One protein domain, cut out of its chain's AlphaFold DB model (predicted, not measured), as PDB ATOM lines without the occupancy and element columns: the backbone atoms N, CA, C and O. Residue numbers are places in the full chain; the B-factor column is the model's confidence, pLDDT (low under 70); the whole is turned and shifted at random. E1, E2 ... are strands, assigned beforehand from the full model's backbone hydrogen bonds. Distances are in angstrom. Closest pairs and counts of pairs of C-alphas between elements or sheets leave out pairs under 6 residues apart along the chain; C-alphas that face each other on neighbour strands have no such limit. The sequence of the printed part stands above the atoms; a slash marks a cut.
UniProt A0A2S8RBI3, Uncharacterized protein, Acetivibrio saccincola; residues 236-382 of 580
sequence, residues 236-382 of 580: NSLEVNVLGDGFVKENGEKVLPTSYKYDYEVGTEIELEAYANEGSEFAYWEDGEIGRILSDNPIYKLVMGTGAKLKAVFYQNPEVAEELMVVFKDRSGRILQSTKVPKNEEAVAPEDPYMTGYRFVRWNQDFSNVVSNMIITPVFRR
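AT A GLANCE: This is residues 236 to 382 of the 580 residues of an uncharacterized protein of Acetivibrio saccincola (UniProt A0A2S8RBI3). What shape is this? Two lobes stand side by side: a larger sandwich, two sheets face to face, of E3, E1, E8, E5, E6 and of E2, E4, E7, and a smaller lobe around the sheet E10, E9, E12. In the smaller lobe E12 runs on into E13, which pairs with E11 as a two-stranded ribbon. What is it made of? The printed part has 147 residues with 13 named strands, E1 to E13 in order, and no named helix, the class all strand; the sheets E3, E1, E8, E5, E6 and E10, E9, E12 are mixed, the other two antiparallel. How large is it? It is compact and flat, with a radius of gyration of the C-alphas of 16.8 A and spans of 45 by 42 by 18 A.

IN THESE COORDINATES: Where do the first strands run? E1, residues 236 to 243, begins at C-alpha 236 (-16.372, 131.554, 51.949) and is 22.8 A long. E2 is residues 246 to 250, E3 259 to 265, and E4 269 to 276, 23.5 A long. Which strands follow? E5 is residues 280 to 287, E6 292 to 295 and E7 299 to 303. E8, residues 308 to 316, is 26.1 A long and ends at C-alpha 316 (8.351, 151.667, 60.813). And the last ones? E9 is residues 323 to 329, E10 335 to 342, E11 358 to 363 and E12 374 to 376. E13, residues 378 to 382, ends at C-alpha 382 (15.757, 116.146, 68.615).

HOW THE PARTS SIT: How is the larger sheet paired? E1 is antiparallel to E3, with N 238 and O 262 2.9 A apart, and parallel to E8, with N 241 and O 310 2.9 A apart. E5 is antiparallel to E8, N 313 to O 284 at 2.9 A, and forms a hairpin with E6, N 287 to O 292 at 2.8 A. The sheet is strongly twisted, its strands' lines turning by 105 degrees from edge to edge. What faces it? E4 is antiparallel to E2, N 249 to O 273 at 2.9 A, and to E7, N 272 to O 300 at 2.8 A. The best planes of the two sheets are 9 degrees apart; the closest C-alphas of E4 and E8, Ala 274 and Ala 312, are 6.8 A apart. How is the rest paired? E9 forms a hairpin with E10, N 326 to O 339 at 2.9 A, and is parallel to E12, N 327 to O 374 at 2.8 A. E11 and E13 are antiparallel, N 361 to O 379 at 2.9 A. The closest C-alphas of E6 and E10, Arg 292 and Ile 335, are 6.1 A apart.

THE WHOLE: How far does it reach? The two C-alphas farthest apart, of Glu 265 and Glu 345, are 48.3 A apart. Is anything missing or unsure? The printed part has no cut, its mean pLDDT is 95.7, and no printed residue is under 70. Which link is long? E10 to E11, residues 343 to 357.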
ATOM      1  N   ASN A 236     -16.940 131.237  50.641       95.75
ATOM      2  CA  ASN A 236     -16.372 131.554  51.949       95.75
ATOM      3  C   ASN A 236     -15.684 132.921  51.934       95.75
ATOM      4  O   ASN A 236     -15.228 133.399  50.893       95.75
ATOM      5  N   SER A 237     -15.604 133.554  53.104       97.19
ATOM      6  CA  SER A 237     -15.105 134.921  53.216       97.19
ATOM      7  C   SER A 237     -13.581 134.989  53.306       97.19
ATOM      8  O   SER A 237     -12.971 134.323  54.148       97.19
ATOM      9  N   LEU A 238     -12.988 135.882  52.517       98.00
ATOM     10  CA  LEU A 238     -11.664 136.440  52.769       98.00
ATOM     11  C   LEU A 238     -11.820 137.757  53.532       98.00
ATOM     12  O   LEU A 238     -12.462 138.688  53.043       98.00
ATOM     13  N   GLU A 239     -11.189 137.853  54.696       98.50
ATOM     14  CA  GLU A 239     -11.026 139.092  55.451       98.50
ATOM     15  C   GLU A 239      -9.552 139.512  55.433       98.50
ATOM     16  O   GLU A 239      -8.682 138.722  55.795       98.50
ATOM     17  N   VAL A 240      -9.258 140.757  55.047       98.44
ATOM     18  CA  VAL A 240      -7.894 141.314  55.070       98.44
ATOM     19  C   VAL A 240      -7.897 142.622  55.846       98.44
ATOM     20  O   VAL A 240      -8.636 143.545  55.510       98.44
ATOM     21  N   ASN A 241      -7.056 142.706  56.875       98.44
ATOM     22  CA  ASN A 241      -6.840 143.923  57.651       98.44
ATOM     23  C   ASN A 241      -5.403 144.419  57.484       98.44
ATOM     24  O   ASN A 241      -4.458 143.644  57.594       98.44
ATOM     25  N   VAL A 242      -5.226 145.716  57.259       98.44
ATOM     26  CA  VAL A 242      -3.906 146.349  57.183       98.44
ATOM     27  C   VAL A 242      -3.573 146.973  58.534       98.44
ATOM     28  O   VAL A 242      -4.333 147.793  59.046       98.44
ATOM     29  N   LEU A 243      -2.439 146.578  59.115       97.56
ATOM     30  CA  LEU A 243      -1.926 147.098  60.381       97.56
ATOM     31  C   LEU A 243      -0.582 147.788  60.150       97.56
ATOM     32  O   LEU A 243       0.378 147.137  59.756       97.56
ATOM     33  N   GLY A 244      -0.504 149.084  60.441       95.81
ATOM     34  CA  GLY A 244       0.669 149.907  60.142       95.81
ATOM     35  C   GLY A 244       0.484 150.715  58.858       95.81
ATOM     36  O   GLY A 244      -0.651 150.971  58.454       95.81
ATOM     37  N   ASP A 245       1.588 151.153  58.256       97.00
ATOM     38  CA  ASP A 245       1.571 152.101  57.140       97.00
ATOM     39  C   ASP A 245       1.924 151.437  55.800       97.00
ATOM     40  O   ASP A 245       3.075 151.359  55.368       97.00
ATOM     41  N   GLY A 246       0.892 150.933  55.133       97.88
ATOM     42  CA  GLY A 246       1.002 150.286  53.836       97.88
ATOM     43  C   GLY A 246      -0.367 150.022  53.225       97.88
ATOM     44  O   GLY A 246      -1.396 150.484  53.720       97.88
ATOM     45  N   PHE A 247      -0.390 149.270  52.132       98.25
ATOM     46  CA  PHE A 247      -1.618 148.828  51.481       98.25
ATOM     47  C   PHE A 247      -1.440 147.448  50.846       98.25
ATOM     48  O   PHE A 247      -0.324 146.958  50.677       98.25
ATOM     49  N   VAL A 248      -2.560 146.814  50.498       98.56
ATOM     50  CA  VAL A 248      -2.589 145.495  49.859       98.56
ATOM     51  C   VAL A 248      -3.252 145.602  48.492       98.56
ATOM     52  O   VAL A 248      -4.274 146.279  48.350       98.56
ATOM     53  N   LYS A 249      -2.691 144.909  47.500       98.25
ATOM     54  CA  LYS A 249      -3.349 144.641  46.221       98.25
ATOM     55  C   LYS A 249      -3.771 143.183  46.117       98.25
ATOM     56  O   LYS A 249      -3.045 142.294  46.544       98.25
ATOM     57  N   GLU A 250      -4.930 142.967  45.517       97.00
ATOM     58  CA  GLU A 250      -5.422 141.665  45.084       97.00
ATOM     59  C   GLU A 250      -5.112 141.479  43.593       97.00
ATOM     60  O   GLU A 250      -5.479 142.330  42.772       97.00
ATOM     61  N   ASN A 251      -4.443 140.370  43.263       93.19
ATOM     62  CA  ASN A 251      -4.092 139.940  41.906       93.19
ATOM     63  C   ASN A 251      -3.419 141.049  41.066       93.19
ATOM     64  O   ASN A 251      -3.744 141.232  39.897       93.19
ATOM     65  N   GLY A 252      -2.537 141.848  41.677       87.81
ATOM     66  CA  GLY A 252      -1.796 142.943  41.032       87.81
ATOM     67  C   GLY A 252      -2.603 144.192  40.643       87.81
ATOM     68  O   GLY A 252      -2.017 145.254  40.400       87.81
ATOM     69  N   GLU A 253      -3.934 144.124  40.624       90.69
ATOM     70  CA  GLU A 253      -4.785 145.161  40.027       90.69
ATOM     71  C   GLU A 253      -5.544 145.985  41.071       90.69
ATOM     72  O   GLU A 253      -5.521 147.221  41.042       90.69
ATOM     73  N   LYS A 254      -6.215 145.320  42.015       95.44
ATOM     74  CA  LYS A 254      -7.207 145.953  42.890       95.44
ATOM     75  C   LYS A 254      -6.611 146.294  44.249       95.44
ATOM     76  O   LYS A 254      -6.296 145.405  45.030       95.44
ATOM     77  N   VAL A 255      -6.512 147.585  44.564       97.44
ATOM     78  CA  VAL A 255      -6.149 148.042  45.916       97.44
ATOM     79  C   VAL A 255      -7.310 147.761  46.870       97.44
ATOM     80  O   VAL A 255      -8.440 148.194  46.629       97.44
ATOM     81  N   LEU A 256      -7.030 147.039  47.951       97.50
ATOM     82  CA  LEU A 256      -8.016 146.711  48.974       97.50
ATOM     83  C   LEU A 256      -8.152 147.857  49.993       97.50
ATOM     84  O   LEU A 256      -7.158 148.512  50.319       97.50
ATOM     85  N   PRO A 257      -9.358 148.106  50.539       97.31
ATOM     86  CA  PRO A 257      -9.503 148.953  51.718       97.31
ATOM     87  C   PRO A 257      -8.760 148.340  52.916       97.31
ATOM     88  O   PRO A 257      -8.550 147.131  52.980       97.31
ATOM     89  N   THR A 258      -8.414 149.167  53.905       96.19
ATOM     90  CA  THR A 258      -7.661 148.742  55.104       96.19
ATOM     91  C   THR A 258      -8.381 147.686  55.947       96.19
ATOM     92  O   THR A 258      -7.725 146.965  56.689       96.19
ATOM     93  N   SER A 259      -9.706 147.587  55.825       96.69
ATOM     94  CA  SER A 259     -10.537 146.497  56.341       96.69
ATOM     95  C   SER A 259     -11.398 145.982  55.192       96.69
ATOM     96  O   SER A 259     -12.403 146.599  54.831       96.69
ATOM     97  N   TYR A 260     -10.994 144.863  54.604       97.62
ATOM     98  CA  TYR A 260     -11.645 144.228  53.466       97.62
ATOM     99  C   TYR A 260     -12.360 142.947  53.888       97.62
ATOM    100  O   TYR A 260     -11.821 142.168  54.672       97.62
ATOM    101  N   LYS A 261     -13.553 142.719  53.330       97.88
ATOM    102  CA  LYS A 261     -14.282 141.454  53.425       97.88
ATOM    103  C   LYS A 261     -15.019 141.184  52.120       97.88
ATOM    104  O   LYS A 261     -15.747 142.056  51.647       97.88
ATOM    105  N   TYR A 262     -14.843 139.991  51.563       97.06
ATOM    106  CA  TYR A 262     -15.561 139.544  50.371       97.06
ATOM    107  C   TYR A 262     -15.677 138.019  50.341       97.06
ATOM    108  O   TYR A 262     -14.773 137.325  50.807       97.06
ATOM    109  N   ASP A 263     -16.776 137.516  49.781       97.25
ATOM    110  CA  ASP A 263     -17.050 136.084  49.672       97.25
ATOM    111  C   ASP A 263     -16.612 135.560  48.303       97.25
ATOM    112  O   ASP A 263     -17.110 135.996  47.264       97.25
ATOM    113  N   TYR A 264     -15.696 134.596  48.309       95.69
ATOM    114  CA  TYR A 264     -15.160 133.953  47.113       95.69
ATOM    115  C   TYR A 264     -15.677 132.529  47.008       95.69
ATOM    116  O   TYR A 264     -15.898 131.867  48.021       95.69
ATOM    117  N   GLU A 265     -15.817 132.037  45.780       94.19
ATOM    118  CA  GLU A 265     -16.047 130.614  45.538       94.19
ATOM    119  C   GLU A 265     -14.878 129.793  46.084       94.19
ATOM    120  O   GLU A 265     -13.706 130.143  45.910       94.19
ATOM    121  N   VAL A 266     -15.190 128.699  46.770       94.62
ATOM    122  CA  VAL A 266     -14.191 127.733  47.225       94.62
ATOM    123  C   VAL A 266     -13.405 127.231  46.010       94.62
ATOM    124  O   VAL A 266     -13.950 127.047  44.927       94.62
ATOM    125  N   GLY A 267     -12.095 127.056  46.160       93.88
ATOM    126  CA  GLY A 267     -11.184 126.720  45.067       93.88
ATOM    127  C   GLY A 267     -10.661 127.923  44.271       93.88
ATOM    128  O   GLY A 267      -9.788 127.723  43.429       93.88
ATOM    129  N   THR A 268     -11.136 129.149  44.532       95.25
ATOM    130  CA  THR A 268     -10.585 130.370  43.911       95.25
ATOM    131  C   THR A 268      -9.140 130.597  44.354       95.25
ATOM    132  O   THR A 268      -8.866 130.647  45.552       95.25
ATOM    133  N   GLU A 269      -8.220 130.768  43.406       95.38
ATOM    134  CA  GLU A 269      -6.838 131.165  43.693       95.38
ATOM    135  C   GLU A 269      -6.750 132.685  43.866       95.38
ATOM    136  O   GLU A 269      -7.282 133.445  43.056       95.38
ATOM    137  N   ILE A 270      -6.098 133.130  44.940       96.38
ATOM    138  CA  ILE A 270      -5.986 134.540  45.316       96.38
ATOM    139  C   ILE A 270      -4.520 134.848  45.609       96.38
ATOM    140  O   ILE A 270      -3.887 134.185  46.437       96.38
ATOM    141  N   GLU A 271      -3.990 135.877  44.954       97.69
ATOM    142  CA  GLU A 271      -2.681 136.453  45.245       97.69
ATOM    143  C   GLU A 271      -2.859 137.818  45.916       97.69
ATOM    144  O   GLU A 271      -3.545 138.704  45.403       97.69
ATOM    145  N   LEU A 272      -2.244 137.979  47.085       98.44
ATOM    146  CA  LEU A 272      -2.210 139.226  47.833       98.44
ATOM    147  C   LEU A 272      -0.783 139.758  47.869       98.44
ATOM    148  O   LEU A 272       0.149 139.037  48.220       98.44
ATOM    149  N   GLU A 273      -0.624 141.038  47.559       98.44
ATOM    150  CA  GLU A 273       0.667 141.717  47.539       98.44
ATOM    151  C   GLU A 273       0.648 142.910  48.494       98.44
ATOM    152  O   GLU A 273      -0.173 143.820  48.353       98.44
ATOM    153  N   ALA A 274       1.556 142.911  49.467       98.44
ATOM    154  CA  ALA A 274       1.707 143.986  50.436       98.44
ATOM    155  C   ALA A 274       2.752 145.022  49.985       98.44
ATOM    156  O   ALA A 274       3.880 144.677  49.634       98.44
ATOM    157  N   TYR A 275       2.390 146.303  50.059       98.00
ATOM    158  CA  TYR A 275       3.228 147.438  49.679       98.00
ATOM    159  C   TYR A 275       3.358 148.405  50.854       98.00
ATOM    160  O   TYR A 275       2.354 148.900  51.366       98.00
ATOM    161  N   ALA A 276       4.589 148.665  51.291       97.88
ATOM    162  CA  ALA A 276       4.859 149.621  52.359       97.88
ATOM    163  C   ALA A 276       4.853 151.058  51.821       97.88
ATOM    164  O   ALA A 276       5.320 151.309  50.705       97.88
ATOM    165  N   ASN A 277       4.345 151.995  52.619       96.94
ATOM    166  CA  ASN A 277       4.457 153.423  52.327       96.94
ATOM    167  C   ASN A 277       5.840 153.966  52.741       96.94
ATOM    168  O   ASN A 277       6.651 153.272  53.360       96.94
ATOM    169  N   GLU A 278       6.131 155.216  52.374       95.75
ATOM    170  CA  GLU A 278       7.396 155.876  52.716       95.75
ATOM    171  C   GLU A 278       7.625 155.895  54.238       95.75
ATOM    172  O   GLU A 278       6.761 156.313  55.004       95.75
ATOM    173  N   GLY A 279       8.802 155.442  54.683       95.38
ATOM    174  CA  GLY A 279       9.133 155.341  56.109       95.38
ATOM    175  C   GLY A 279       8.601 154.084  56.809       95.38
ATOM    176  O   GLY A 279       8.793 153.944  58.018       95.38
ATOM    177  N   SER A 280       7.990 153.149  56.077       97.12
ATOM    178  CA  SER A 280       7.536 151.852  56.588       97.12
ATOM    179  C   SER A 280       8.172 150.684  55.826       97.12
ATOM    180  O   SER A 280       8.747 150.854  54.751       97.12
ATOM    181  N   GLU A 281       8.079 149.486  56.392       97.19
ATOM    182  CA  GLU A 281       8.424 148.225  55.746       97.19
ATOM    183  C   GLU A 281       7.357 147.167  56.039       97.19
ATOM    184  O   GLU A 281       6.727 147.165  57.102       97.19
ATOM    185  N   PHE A 282       7.140 146.262  55.085       98.25
ATOM    186  CA  PHE A 282       6.285 145.102  55.302       98.25
ATOM    187  C   PHE A 282       6.971 144.135  56.271       98.25
ATOM    188  O   PHE A 282       8.127 143.775  56.066       98.25
ATOM    189  N   ALA A 283       6.248 143.713  57.306       97.62
ATOM    190  CA  ALA A 283       6.755 142.796  58.314       97.62
ATOM    191  C   ALA A 283       6.357 141.351  58.001       97.62
ATOM    192  O   ALA A 283       7.222 140.492  57.845       97.62
ATOM    193  N   TYR A 284       5.052 141.070  57.946       98.31
ATOM    194  CA  TYR A 284       4.530 139.729  57.687       98.31
ATOM    195  C   TYR A 284       3.014 139.704  57.458       98.31
ATOM    196  O   TYR A 284       2.268 140.608  57.842       98.31
ATOM    197  N   TRP A 285       2.560 138.596  56.882       98.12
ATOM    198  CA  TRP A 285       1.182 138.135  56.893       98.12
ATOM    199  C   TRP A 285       0.917 137.330  58.164       98.12
ATOM    200  O   TRP A 285       1.659 136.399  58.488       98.12
ATOM    201  N   GLU A 286      -0.153 137.665  58.876       97.44
ATOM    202  CA  GLU A 286      -0.604 136.973  60.085       97.44
ATOM    203  C   GLU A 286      -2.008 136.402  59.885       97.44
ATOM    204  O   GLU A 286      -2.892 137.069  59.348       97.44
ATOM    205  N   ASP A 287      -2.224 135.185  60.369       94.38
ATOM    206  CA  ASP A 287      -3.545 134.614  60.577       94.38
ATOM    207  C   ASP A 287      -4.256 135.388  61.694       94.38
ATOM    208  O   ASP A 287      -3.882 135.331  62.869       94.38
ATOM    209  N   GLY A 288      -5.289 136.134  61.320       92.06
ATOM    210  CA  GLY A 288      -6.057 136.978  62.219       92.06
ATOM    211  C   GLY A 288      -7.029 136.228  63.133       92.06
ATOM    212  O   GLY A 288      -7.605 136.881  64.004       92.06
ATOM    213  N   GLU A 289      -7.235 134.917  62.955       88.31
ATOM    214  CA  GLU A 289      -8.014 134.071  63.873       88.31
ATOM    215  C   GLU A 289      -7.149 133.589  65.039       88.31
ATOM    216  O   GLU A 289      -7.571 133.678  66.192       88.31
ATOM    217  N   ILE A 290      -5.938 133.099  64.752       85.38
ATOM    218  CA  ILE A 290      -5.098 132.408  65.748       85.38
ATOM    219  C   ILE A 290      -3.769 133.108  66.077       85.38
ATOM    220  O   ILE A 290      -3.011 132.602  66.904       85.38
ATOM    221  N   GLY A 291      -3.465 134.258  65.468       88.06
ATOM    222  CA  GLY A 291      -2.267 135.053  65.781       88.06
ATOM    223  C   GLY A 291      -0.956 134.384  65.349       88.06
ATOM    224  O   GLY A 291       0.055 134.435  66.056       88.06
ATOM    225  N   ARG A 292      -0.985 133.695  64.204       92.00
ATOM    226  CA  ARG A 292       0.154 132.957  63.644       92.00
ATOM    227  C   ARG A 292       0.746 133.724  62.470       92.00
ATOM    228  O   ARG A 292       0.028 134.049  61.534       92.00
ATOM    229  N   ILE A 293       2.058 133.932  62.463       95.69
ATOM    230  CA  ILE A 293       2.771 134.436  61.287       95.69
ATOM    231  C   ILE A 293       2.746 133.358  60.199       95.69
ATOM    232  O   ILE A 293       3.263 132.256  60.397       95.69
ATOM    233  N   LEU A 294       2.146 133.696  59.061       94.38
ATOM    234  CA  LEU A 294       1.973 132.823  57.902       94.38
ATOM    235  C   LEU A 294       3.152 132.934  56.935       94.38
ATOM    236  O   LEU A 294       3.644 131.919  56.449       94.38
ATOM    237  N   SER A 295       3.608 134.159  56.667       94.94
ATOM    238  CA  SER A 295       4.674 134.451  55.707       94.94
ATOM    239  C   SER A 295       5.275 135.827  55.981       94.94
ATOM    240  O   SER A 295       4.538 136.761  56.272       94.94
ATOM    241  N   ASP A 296       6.590 135.970  55.862       94.75
ATOM    242  CA  ASP A 296       7.300 137.258  55.804       94.75
ATOM    243  C   ASP A 296       7.560 137.716  54.354       94.75
ATOM    244  O   ASP A 296       8.083 138.803  54.117       94.75
ATOM    245  N   ASN A 297       7.136 136.928  53.359       96.56
ATOM    246  CA  ASN A 297       7.112 137.349  51.963       96.56
ATOM    247  C   ASN A 297       5.918 138.297  51.726       96.56
ATOM    248  O   ASN A 297       4.792 137.914  52.058       96.56
ATOM    249  N   PRO A 298       6.117 139.494  51.136       97.69
ATOM    250  CA  PRO A 298       5.025 140.421  50.824       97.69
ATOM    251  C   PRO A 298       3.985 139.840  49.862       97.69
ATOM    252  O   PRO A 298       2.845 140.299  49.876       97.69
ATOM    253  N   ILE A 299       4.346 138.822  49.076       97.88
ATOM    254  CA  ILE A 299       3.421 138.072  48.227       97.88
ATOM    255  C   ILE A 299       2.905 136.857  49.001       97.88
ATOM    256  O   ILE A 299       3.675 135.967  49.374       97.88
ATOM    257  N   TYR A 300       1.591 136.797  49.201       96.75
ATOM    258  CA  TYR A 300       0.904 135.675  49.828       96.75
ATOM    259  C   TYR A 300      -0.143 135.092  48.888       96.75
ATOM    260  O   TYR A 300      -1.064 135.780  48.453       96.75
ATOM    261  N   LYS A 301       0.008 133.802  48.585       95.50
ATOM    262  CA  LYS A 301      -0.909 133.052  47.727       95.50
ATOM    263  C   LYS A 301      -1.737 132.111  48.580       95.50
ATOM    264  O   LYS A 301      -1.192 131.404  49.428       95.50
ATOM    265  N   LEU A 302      -3.037 132.075  48.325       94.62
ATOM    266  CA  LEU A 302      -3.936 131.098  48.919       94.62
ATOM    267  C   LEU A 302      -4.950 130.590  47.898       94.62
ATOM    268  O   LEU A 302      -5.261 131.260  46.917       94.62
ATOM    269  N   VAL A 303      -5.496 129.413  48.175       95.56
ATOM    270  CA  VAL A 303      -6.707 128.911  47.529       95.56
ATOM    271  C   VAL A 303      -7.834 129.050  48.544       95.56
ATOM    272  O   VAL A 303      -7.663 128.661  49.699       95.56
ATOM    273  N   MET A 304      -8.969 129.629  48.153       96.88
ATOM    274  CA  MET A 304     -10.107 129.807  49.051       96.88
ATOM    275  C   MET A 304     -10.642 128.442  49.497       96.88
ATOM    276  O   MET A 304     -11.249 127.723  48.710       96.88
ATOM    277  N   GLY A 305     -10.410 128.076  50.753       95.94
ATOM    278  CA  GLY A 305     -10.955 126.878  51.383       95.94
ATOM    279  C   GLY A 305     -12.105 127.238  52.312       95.94
ATOM    280  O   GLY A 305     -13.148 127.706  51.866       95.94
ATOM    281  N   THR A 306     -11.909 127.068  53.617       95.12
ATOM    282  CA  THR A 306     -12.914 127.331  54.667       95.12
ATOM    283  C   THR A 306     -12.945 128.791  55.135       95.12
ATOM    284  O   THR A 306     -13.300 129.075  56.279       95.12
ATOM    285  N   GLY A 307     -12.546 129.720  54.264       95.50
ATOM    286  CA  GLY A 307     -12.348 131.130  54.594       95.50
ATOM    287  C   GLY A 307     -10.948 131.428  55.129       95.50
ATOM    288  O   GLY A 307     -10.193 130.533  55.513       95.50
ATOM    289  N   ALA A 308     -10.595 132.710  55.144       95.44
ATOM    290  CA  ALA A 308      -9.322 133.178  55.673       95.44
ATOM    291  C   ALA A 308      -9.475 134.567  56.288       95.44
ATOM    292  O   ALA A 308     -10.095 135.451  55.697       95.44
ATOM    293  N   LYS A 309      -8.852 134.775  57.449       96.88
ATOM    294  CA  LYS A 309      -8.714 136.088  58.071       96.88
ATOM    295  C   LYS A 309      -7.243 136.429  58.156       96.88
ATOM    296  O   LYS A 309      -6.494 135.763  58.863       96.88
ATOM    297  N   LEU A 310      -6.830 137.462  57.443       98.00
ATOM    298  CA  LEU A 310      -5.437 137.843  57.296       98.00
ATOM    299  C   LEU A 310      -5.211 139.249  57.841       98.00
ATOM    300  O   LEU A 310      -6.066 140.134  57.726       98.00
ATOM    301  N   LYS A 311      -4.028 139.465  58.407       98.44
ATOM    302  CA  LYS A 311      -3.494 140.795  58.689       98.44
ATOM    303  C   LYS A 311      -2.207 140.986  57.897       98.44
ATOM    304  O   LYS A 311      -1.299 140.168  58.014       98.44
ATOM    305  N   ALA A 312      -2.129 142.061  57.124       98.56
ATOM    306  CA  ALA A 312      -0.875 142.556  56.571       98.56
ATOM    307  C   ALA A 312      -0.262 143.515  57.592       98.56
ATOM    308  O   ALA A 312      -0.846 144.563  57.876       98.56
ATOM    309  N   VAL A 313       0.871 143.137  58.178       98.50
ATOM    310  CA  VAL A 313       1.529 143.910  59.233       98.50
ATOM    311  C   VAL A 313       2.705 144.679  58.647       98.50
ATOM    312  O   VAL A 313       3.539 144.111  57.947       98.50
ATOM    313  N   PHE A 314       2.775 145.968  58.964       98.44
ATOM    314  CA  PHE A 314       3.820 146.895  58.555       98.44
ATOM    315  C   PHE A 314       4.429 147.558  59.789       98.44
ATOM    316  O   PHE A 314       3.715 147.988  60.701       98.44
ATOM    317  N   TYR A 315       5.752 147.664  59.810       97.31
ATOM    318  CA  TYR A 315       6.499 148.349  60.862       97.31
ATOM    319  C   TYR A 315       7.135 149.626  60.325       97.31
ATOM    320  O   TYR A 315       7.242 149.826  59.116       97.31
ATOM    321  N   GLN A 316       7.534 150.527  61.220       96.69
ATOM    322  CA  GLN A 316       8.351 151.667  60.813       96.69
ATOM    323  C   GLN A 316       9.708 151.168  60.318       96.69
ATOM    324  O   GLN A 316      10.277 150.232  60.887       96.69
ATOM    325  N   ASN A 317      10.216 151.805  59.267       94.44
ATOM    326  CA  ASN A 317      11.519 151.488  58.709       94.44
ATOM    327  C   ASN A 317      12.610 151.741  59.777       94.44
ATOM    328  O   ASN A 317      12.646 152.833  60.358       94.44
ATOM    329  N   PRO A 318      13.517 150.776  60.029       93.69
ATOM    330  CA  PRO A 318      14.591 150.908  61.013       93.69
ATOM    331  C   PRO A 318      15.502 152.135  60.860       93.69
ATOM    332  O   PRO A 318      16.165 152.534  61.823       93.69
ATOM    333  N   GLU A 319      15.573 152.738  59.670       92.94
ATOM    334  CA  GLU A 319      16.351 153.959  59.422       92.94
ATOM    335  C   GLU A 319      15.782 155.188  60.141       92.94
ATOM    336  O   GLU A 319      16.552 156.056  60.552       92.94
ATOM    337  N   VAL A 320      14.461 155.242  60.333       92.75
ATOM    338  CA  VAL A 320      13.749 156.384  60.937       92.75
ATOM    339  C   VAL A 320      13.123 156.064  62.296       92.75
ATOM    340  O   VAL A 320      12.667 156.971  62.987       92.75
ATOM    341  N   ALA A 321      13.077 154.788  62.679       94.12
ATOM    342  CA  ALA A 321      12.481 154.343  63.932       94.12
ATOM    343  C   ALA A 321      13.429 154.536  65.135       94.12
ATOM    344  O   ALA A 321      14.593 154.129  65.096       94.12
ATOM    345  N   GLU A 322      12.902 155.100  66.227       95.12
ATOM    346  CA  GLU A 322      13.586 155.197  67.534       95.12
ATOM    347  C   GLU A 322      13.461 153.896  68.351       95.12
ATOM    348  O   GLU A 322      14.336 153.549  69.146       95.12
ATOM    349  N   GLU A 323      12.375 153.149  68.127       97.19
ATOM    350  CA  GLU A 323      12.105 151.839  68.721       97.19
ATOM    351  C   GLU A 323      11.844 150.810  67.617       97.19
ATOM    352  O   GLU A 323      11.130 151.085  66.653       97.19
ATOM    353  N   LEU A 324      12.382 149.607  67.785       97.88
ATOM    354  CA  LEU A 324      12.317 148.509  66.829       97.88
ATOM    355  C   LEU A 324      11.468 147.363  67.378       97.88
ATOM    356  O   LEU A 324      11.466 147.081  68.576       97.88
ATOM    357  N   MET A 325      10.736 146.697  66.491       97.31
ATOM    358  CA  MET A 325       9.887 145.560  66.822       97.31
ATOM    359  C   MET A 325      10.700 144.269  66.862       97.31
ATOM    360  O   MET A 325      11.325 143.888  65.874       97.31
ATOM    361  N   VAL A 326      10.625 143.556  67.983       98.12
ATOM    362  CA  VAL A 326      11.195 142.217  68.151       98.12
ATOM    363  C   VAL A 326      10.071 141.234  68.453       98.12
ATOM    364  O   VAL A 326       9.360 141.366  69.451       98.12
ATOM    365  N   VAL A 327       9.916 140.240  67.580       97.88
ATOM    366  CA  VAL A 327       8.883 139.205  67.670       97.88
ATOM    367  C   VAL A 327       9.536 137.845  67.867       97.88
ATOM    368  O   VAL A 327      10.240 137.356  66.989       97.88
ATOM    369  N   PHE A 328       9.263 137.199  68.996       97.69
ATOM    370  CA  PHE A 328       9.600 135.799  69.238       97.69
ATOM    371  C   PHE A 328       8.404 134.935  68.840       97.69
ATOM    372  O   PHE A 328       7.299 135.131  69.349       97.69
ATOM    373  N   LYS A 329       8.611 133.966  67.945       95.38
ATOM    374  CA  LYS A 329       7.575 133.012  67.515       95.38
ATOM    375  C   LYS A 329       8.014 131.574  67.749       95.38
ATOM    376  O   LYS A 329       9.207 131.289  67.734       95.38
ATOM    377  N   ASP A 330       7.069 130.657  67.926       90.88
ATOM    378  CA  ASP A 330       7.377 129.225  67.948       90.88
ATOM    379  C   ASP A 330       7.549 128.648  66.528       90.88
ATOM    380  O   ASP A 330       7.386 129.342  65.521       90.88
ATOM    381  N   ARG A 331       7.881 127.352  66.422       86.88
ATOM    382  CA  ARG A 331       8.075 126.675  65.123       86.88
ATOM    383  C   ARG A 331       6.793 126.582  64.292       86.88
ATOM    384  O   ARG A 331       6.883 126.451  63.075       86.88
ATOM    385  N   SER A 332       5.616 126.647  64.917       84.38
ATOM    386  CA  SER A 332       4.362 126.737  64.170       84.38
ATOM    387  C   SER A 332       4.189 128.128  63.559       84.38
ATOM    388  O   SER A 332       3.542 128.257  62.533       84.38
ATOM    389  N   GLY A 333       4.828 129.157  64.116       90.62
ATOM    390  CA  GLY A 333       4.705 130.549  63.694       90.62
ATOM    391  C   GLY A 333       3.792 131.369  64.602       90.62
ATOM    392  O   GLY A 333       3.616 132.560  64.357       90.62
ATOM    393  N   ARG A 334       3.222 130.767  65.653       90.62
ATOM    394  CA  ARG A 334       2.485 131.494  66.693       90.62
ATOM    395  C   ARG A 334       3.431 132.463  67.392       90.62
ATOM    396  O   ARG A 334       4.541 132.086  67.773       90.62
ATOM    397  N   ILE A 335       2.971 133.692  67.579       93.88
ATOM    398  CA  ILE A 335       3.712 134.722  68.303       93.88
ATOM    399  C   ILE A 335       3.698 134.382  69.800       93.88
ATOM    400  O   ILE A 335       2.634 134.258  70.402       93.88
ATOM    401  N   LEU A 336       4.881 134.208  70.390       93.69
ATOM    402  CA  LEU A 336       5.077 133.978  71.826       93.69
ATOM    403  C   LEU A 336       5.200 135.305  72.579       93.69
ATOM    404  O   LEU A 336       4.628 135.473  73.650       93.69
ATOM    405  N   GLN A 337       5.936 136.252  71.997       95.75
ATOM    406  CA  GLN A 337       6.127 137.594  72.534       95.75
ATOM    407  C   GLN A 337       6.388 138.571  71.387       95.75
ATOM    408  O   GLN A 337       7.095 138.247  70.437       95.75
ATOM    409  N   SER A 338       5.844 139.780  71.493       96.12
ATOM    410  CA  SER A 338       6.100 140.887  70.571       96.12
ATOM    411  C   SER A 338       6.329 142.153  71.387       96.12
ATOM    412  O   SER A 338       5.459 142.532  72.170       96.12
ATOM    413  N   THR A 339       7.483 142.803  71.222       96.69
ATOM    414  CA  THR A 339       7.861 143.984  72.013       96.69
ATOM    415  C   THR A 339       8.555 145.047  71.174       96.69
ATOM    416  O   THR A 339       9.222 144.734  70.190       96.69
ATOM    417  N   LYS A 340       8.412 146.307  71.592       97.00
ATOM    418  CA  LYS A 340       9.239 147.419  71.119       97.00
ATOM    419  C   LYS A 340      10.493 147.514  71.975       97.00
ATOM    420  O   LYS A 340      10.408 147.364  73.193       97.00
ATOM    421  N   VAL A 341      11.632 147.738  71.335       97.81
ATOM    422  CA  VAL A 341      12.943 147.857  71.977       97.81
ATOM    423  C   VAL A 341      13.613 149.124  71.449       97.81
ATOM    424  O   VAL A 341      13.677 149.281  70.228       97.81
ATOM    425  N   PRO A 342      14.099 150.042  72.305       97.69
ATOM    426  CA  PRO A 342      14.857 151.195  71.838       97.69
ATOM    427  C   PRO A 342      16.069 150.768  71.009       97.69
ATOM    428  O   PRO A 342      16.691 149.734  71.259       97.69
ATOM    429  N   LYS A 343      16.411 151.559  69.995       95.06
ATOM    430  CA  LYS A 343      17.506 151.221  69.088       95.06
ATOM    431  C   LYS A 343      18.840 151.107  69.835       95.06
ATOM    432  O   LYS A 343      19.231 152.006  70.576       95.06
ATOM    433  N   ASN A 344      19.579 150.046  69.531       95.75
ATOM    434  CA  ASN A 344      20.838 149.642  70.161       95.75
ATOM    435  C   ASN A 344      20.739 149.105  71.603       95.75
ATOM    436  O   ASN A 344      21.769 148.946  72.257       95.75
ATOM    437  N   GLU A 345      19.533 148.821  72.097       97.75
ATOM    438  CA  GLU A 345      19.323 148.135  73.377       97.75
ATOM    439  C   GLU A 345      19.102 146.626  73.173       97.75
ATOM    440  O   GLU A 345      18.902 146.147  72.050       97.75
ATOM    441  N   GLU A 346      19.133 145.864  74.269       97.62
ATOM    442  CA  GLU A 346      18.838 144.429  74.264       97.62
ATOM    443  C   GLU A 346      17.329 144.138  74.335       97.62
ATOM    444  O   GLU A 346      16.559 144.846  74.988       97.62
ATOM    445  N   ALA A 347      16.897 143.052  73.693       97.62
ATOM    446  CA  ALA A 347      15.559 142.503  73.886       97.62
ATOM    447  C   ALA A 347      15.554 141.445  74.999       97.62
ATOM    448  O   ALA A 347      16.479 140.644  75.122       97.62
ATOM    449  N   VAL A 348      14.460 141.365  75.757       96.88
ATOM    450  CA  VAL A 348      14.245 140.278  76.723       96.88
ATOM    451  C   VAL A 348      13.411 139.185  76.065       96.88
ATOM    452  O   VAL A 348      12.275 139.432  75.652       96.88
ATOM    453  N   ALA A 349      13.980 137.985  75.961       96.88
ATOM    454  CA  ALA A 349      13.294 136.816  75.422       96.88
ATOM    455  C   ALA A 349      12.232 136.265  76.397       96.88
ATOM    456  O   ALA A 349      12.391 136.412  77.612       96.88
ATOM    457  N   PRO A 350      11.179 135.600  75.882       96.00
ATOM    458  CA  PRO A 350      10.225 134.871  76.715       96.00
ATOM    459  C   PRO A 350      10.872 133.624  77.333       96.00
ATOM    460  O   PRO A 350      12.028 133.300  77.055       96.00
ATOM    461  N   GLU A 351      10.098 132.892  78.139       93.62
ATOM    462  CA  GLU A 351      10.492 131.557  78.596       93.62
ATOM    463  C   GLU A 351      10.846 130.640  77.416       93.62
ATOM    464  O   GLU A 351      10.244 130.716  76.337       93.62
ATOM    465  N   ASP A 352      11.842 129.777  77.635       93.44
ATOM    466  CA  ASP A 352      12.320 128.841  76.622       93.44
ATOM    467  C   ASP A 352      11.150 127.980  76.116       93.44
ATOM    468  O   ASP A 352      10.500 127.288  76.907       93.44
ATOM    469  N   PRO A 353      10.863 127.984  74.803       91.69
ATOM    470  CA  PRO A 353       9.721 127.263  74.280       91.69
ATOM    471  C   PRO A 353       9.956 125.758  74.362       91.69
ATOM    472  O   PRO A 353      11.020 125.249  73.996       91.69
ATOM    473  N   TYR A 354       8.923 125.031  74.765       87.81
ATOM    474  CA  TYR A 354       8.934 123.580  74.770       87.81
ATOM    475  C   TYR A 354       8.418 123.010  73.433       87.81
ATOM    476  O   TYR A 354       7.591 123.609  72.738       87.81
ATOM    477  N   MET A 355       8.926 121.836  73.046       88.44
ATOM    478  CA  MET A 355       8.430 121.073  71.900       88.44
ATOM    479  C   MET A 355       8.589 119.571  72.135       88.44
ATOM    480  O   MET A 355       9.703 119.086  72.315       88.44
ATOM    481  N   THR A 356       7.485 118.829  72.061       89.19
ATOM    482  CA  THR A 356       7.467 117.371  72.253       89.19
ATOM    483  C   THR A 356       8.480 116.668  71.348       89.19
ATOM    484  O   THR A 356       8.498 116.901  70.140       89.19
ATOM    485  N   GLY A 357       9.334 115.817  71.928       90.75
ATOM    486  CA  GLY A 357      10.385 115.084  71.208       90.75
ATOM    487  C   GLY A 357      11.651 115.896  70.892       90.75
ATOM    488  O   GLY A 357      12.579 115.384  70.257       90.75
ATOM    489  N   TYR A 358      11.730 117.150  71.346       93.12
ATOM    490  CA  TYR A 358      12.847 118.055  71.098       93.12
ATOM    491  C   TYR A 358      13.279 118.795  72.373       93.12
ATOM    492  O   TYR A 358      12.519 118.985  73.313       93.12
ATOM    493  N   ARG A 359      14.531 119.257  72.392       93.94
ATOM    494  CA  ARG A 359      15.085 120.134  73.427       93.94
ATOM    495  C   ARG A 359      15.460 121.479  72.821       93.94
ATOM    496  O   ARG A 359      16.174 121.514  71.813       93.94
ATOM    497  N   PHE A 360      15.012 122.567  73.443       95.88
ATOM    498  CA  PHE A 360      15.436 123.919  73.087       95.88
ATOM    499  C   PHE A 360      16.952 124.067  73.266       95.88
ATOM    500  O   PHE A 360      17.534 123.562  74.230       95.88
ATOM    501  N   VAL A 361      17.605 124.704  72.295       97.50
ATOM    502  CA  VAL A 361      19.057 124.926  72.302       97.50
ATOM    503  C   VAL A 361      19.371 126.402  72.483       97.50
ATOM    504  O   VAL A 361      20.221 126.742  73.299       97.50
ATOM    505  N   ARG A 362      18.743 127.256  71.670       97.56
ATOM    506  CA  ARG A 362      18.921 128.712  71.656       97.56
ATOM    507  C   ARG A 362      17.918 129.350  70.704       97.56
ATOM    508  O   ARG A 362      17.318 128.665  69.879       97.56
ATOM    509  N   TRP A 363      17.835 130.670  70.719       97.81
ATOM    510  CA  TRP A 363      17.218 131.438  69.643       97.81
ATOM    511  C   TRP A 363      18.129 131.513  68.405       97.81
ATOM    512  O   TRP A 363      19.357 131.369  68.493       97.81
ATOM    513  N   ASN A 364      17.533 131.686  67.225       97.56
ATOM    514  CA  ASN A 364      18.258 131.660  65.954       97.56
ATOM    515  C   ASN A 364      19.137 132.901  65.712       97.56
ATOM    516  O   ASN A 364      20.114 132.791  64.970       97.56
ATOM    517  N   GLN A 365      18.818 134.031  66.346       96.94
ATOM    518  CA  GLN A 365      19.462 135.335  66.166       96.94
ATOM    519  C   GLN A 365      19.941 135.911  67.505       96.94
ATOM    520  O   GLN A 365      19.384 135.579  68.552       96.94
ATOM    521  N   ASP A 366      20.971 136.758  67.453       96.81
ATOM    522  CA  ASP A 366      21.412 137.570  68.590       96.81
ATOM    523  C   ASP A 366      20.502 138.790  68.725       96.81
ATOM    524  O   ASP A 366      20.223 139.471  67.742       96.81
ATOM    525  N   PHE A 367      20.041 139.042  69.943       97.12
ATOM    526  CA  PHE A 367      19.128 140.131  70.283       97.12
ATOM    527  C   PHE A 367      19.660 140.977  71.449       97.12
ATOM    528  O   PHE A 367      18.910 141.734  72.059       97.12
ATOM    529  N   SER A 368      20.959 140.858  71.748       97.00
ATOM    530  CA  SER A 368      21.652 141.687  72.744       97.00
ATOM    531  C   SER A 368      21.898 143.131  72.278       97.00
ATOM    532  O   SER A 368      22.232 143.989  73.087       97.00
ATOM    533  N   ASN A 369      21.726 143.402  70.979       96.44
ATOM    534  CA  ASN A 369      21.826 144.732  70.378       96.44
ATOM    535  C   ASN A 369      20.887 144.852  69.162       96.44
ATOM    536  O   ASN A 369      21.226 144.419  68.056       96.44
ATOM    537  N   VAL A 370      19.700 145.425  69.358       97.50
ATOM    538  CA  VAL A 370      18.651 145.496  68.331       97.50
ATOM    539  C   VAL A 370      18.851 146.721  67.430       97.50
ATOM    540  O   VAL A 370      18.713 147.864  67.866       97.50
ATOM    541  N   VAL A 371      19.159 146.487  66.148       96.12
ATOM    542  CA  VAL A 371      19.422 147.542  65.139       96.12
ATOM    543  C   VAL A 371      18.458 147.528  63.944       96.12
ATOM    544  O   VAL A 371      18.448 148.469  63.153       96.12
ATOM    545  N   SER A 372      17.630 146.490  63.832       96.88
ATOM    546  CA  SER A 372      16.544 146.346  62.854       96.88
ATOM    547  C   SER A 372      15.323 145.693  63.507       96.88
ATOM    548  O   SER A 372      15.443 145.128  64.594       96.88
ATOM    549  N   ASN A 373      14.158 145.728  62.851       97.38
ATOM    550  CA  ASN A 373      13.032 144.878  63.250       97.38
ATOM    551  C   ASN A 373      13.435 143.394  63.108       97.38
ATOM    552  O   ASN A 373      14.190 143.036  62.201       97.38
ATOM    553  N   MET A 374      12.979 142.529  64.017       96.62
ATOM    554  CA  MET A 374      13.422 141.132  64.100       96.62
ATOM    555  C   MET A 374      12.252 140.168  64.284       96.62
ATOM    556  O   MET A 374      11.405 140.359  65.155       96.62
ATOM    557  N   ILE A 375      12.270 139.063  63.533       97.31
ATOM    558  CA  ILE A 375      11.425 137.887  63.779       97.31
ATOM    559  C   ILE A 375      12.339 136.729  64.184       97.31
ATOM    560  O   ILE A 375      13.076 136.177  63.364       97.31
ATOM    561  N   ILE A 376      12.308 136.366  65.460       97.56
ATOM    562  CA  ILE A 376      13.212 135.415  66.102       97.56
ATOM    563  C   ILE A 376      12.498 134.071  66.287       97.56
ATOM    564  O   ILE A 376      11.355 134.003  66.740       97.56
ATOM    565  N   THR A 377      13.186 132.985  65.927       97.00
ATOM    566  CA  THR A 377      12.675 131.607  66.002       97.00
ATOM    567  C   THR A 377      13.575 130.726  66.868       97.00
ATOM    568  O   THR A 377      14.790 130.943  66.918       97.00
ATOM    569  N   PRO A 378      13.016 129.728  67.568       97.19
ATOM    570  CA  PRO A 378      13.791 128.820  68.394       97.19
ATOM    571  C   PRO A 378      14.534 127.789  67.544       97.19
ATOM    572  O   PRO A 378      14.028 127.284  66.541       97.19
ATOM    573  N   VAL A 379      15.728 127.422  67.997       97.00
ATOM    574  CA  VAL A 379      16.512 126.307  67.469       97.00
ATOM    575  C   VAL A 379      16.379 125.135  68.430       97.00
ATOM    576  O   VAL A 379      16.717 125.233  69.611       97.00
ATOM    577  N   PHE A 380      15.914 124.010  67.897       95.12
ATOM    578  CA  PHE A 380      15.695 122.777  68.638       95.12
ATOM    579  C   PHE A 380      16.669 121.682  68.211       95.12
ATOM    580  O   PHE A 380      17.128 121.635  67.069       95.12
ATOM    581  N   ARG A 381      16.931 120.749  69.125       95.12
ATOM    582  CA  ARG A 381      17.611 119.484  68.845       95.12
ATOM    583  C   ARG A 381      16.709 118.331  69.259       95.12
ATOM    584  O   ARG A 381      16.200 118.326  70.374       95.12
ATOM    585  N   ARG A 382      16.549 117.355  68.373       95.12
ATOM    586  CA  ARG A 382      15.757 116.146  68.615       95.12
ATOM    587  C   ARG A 382      16.304 115.335  69.792       95.12
ATOM    588  O   ARG A 382      17.521 115.281  69.982       95.12
TER     589      ARG A 382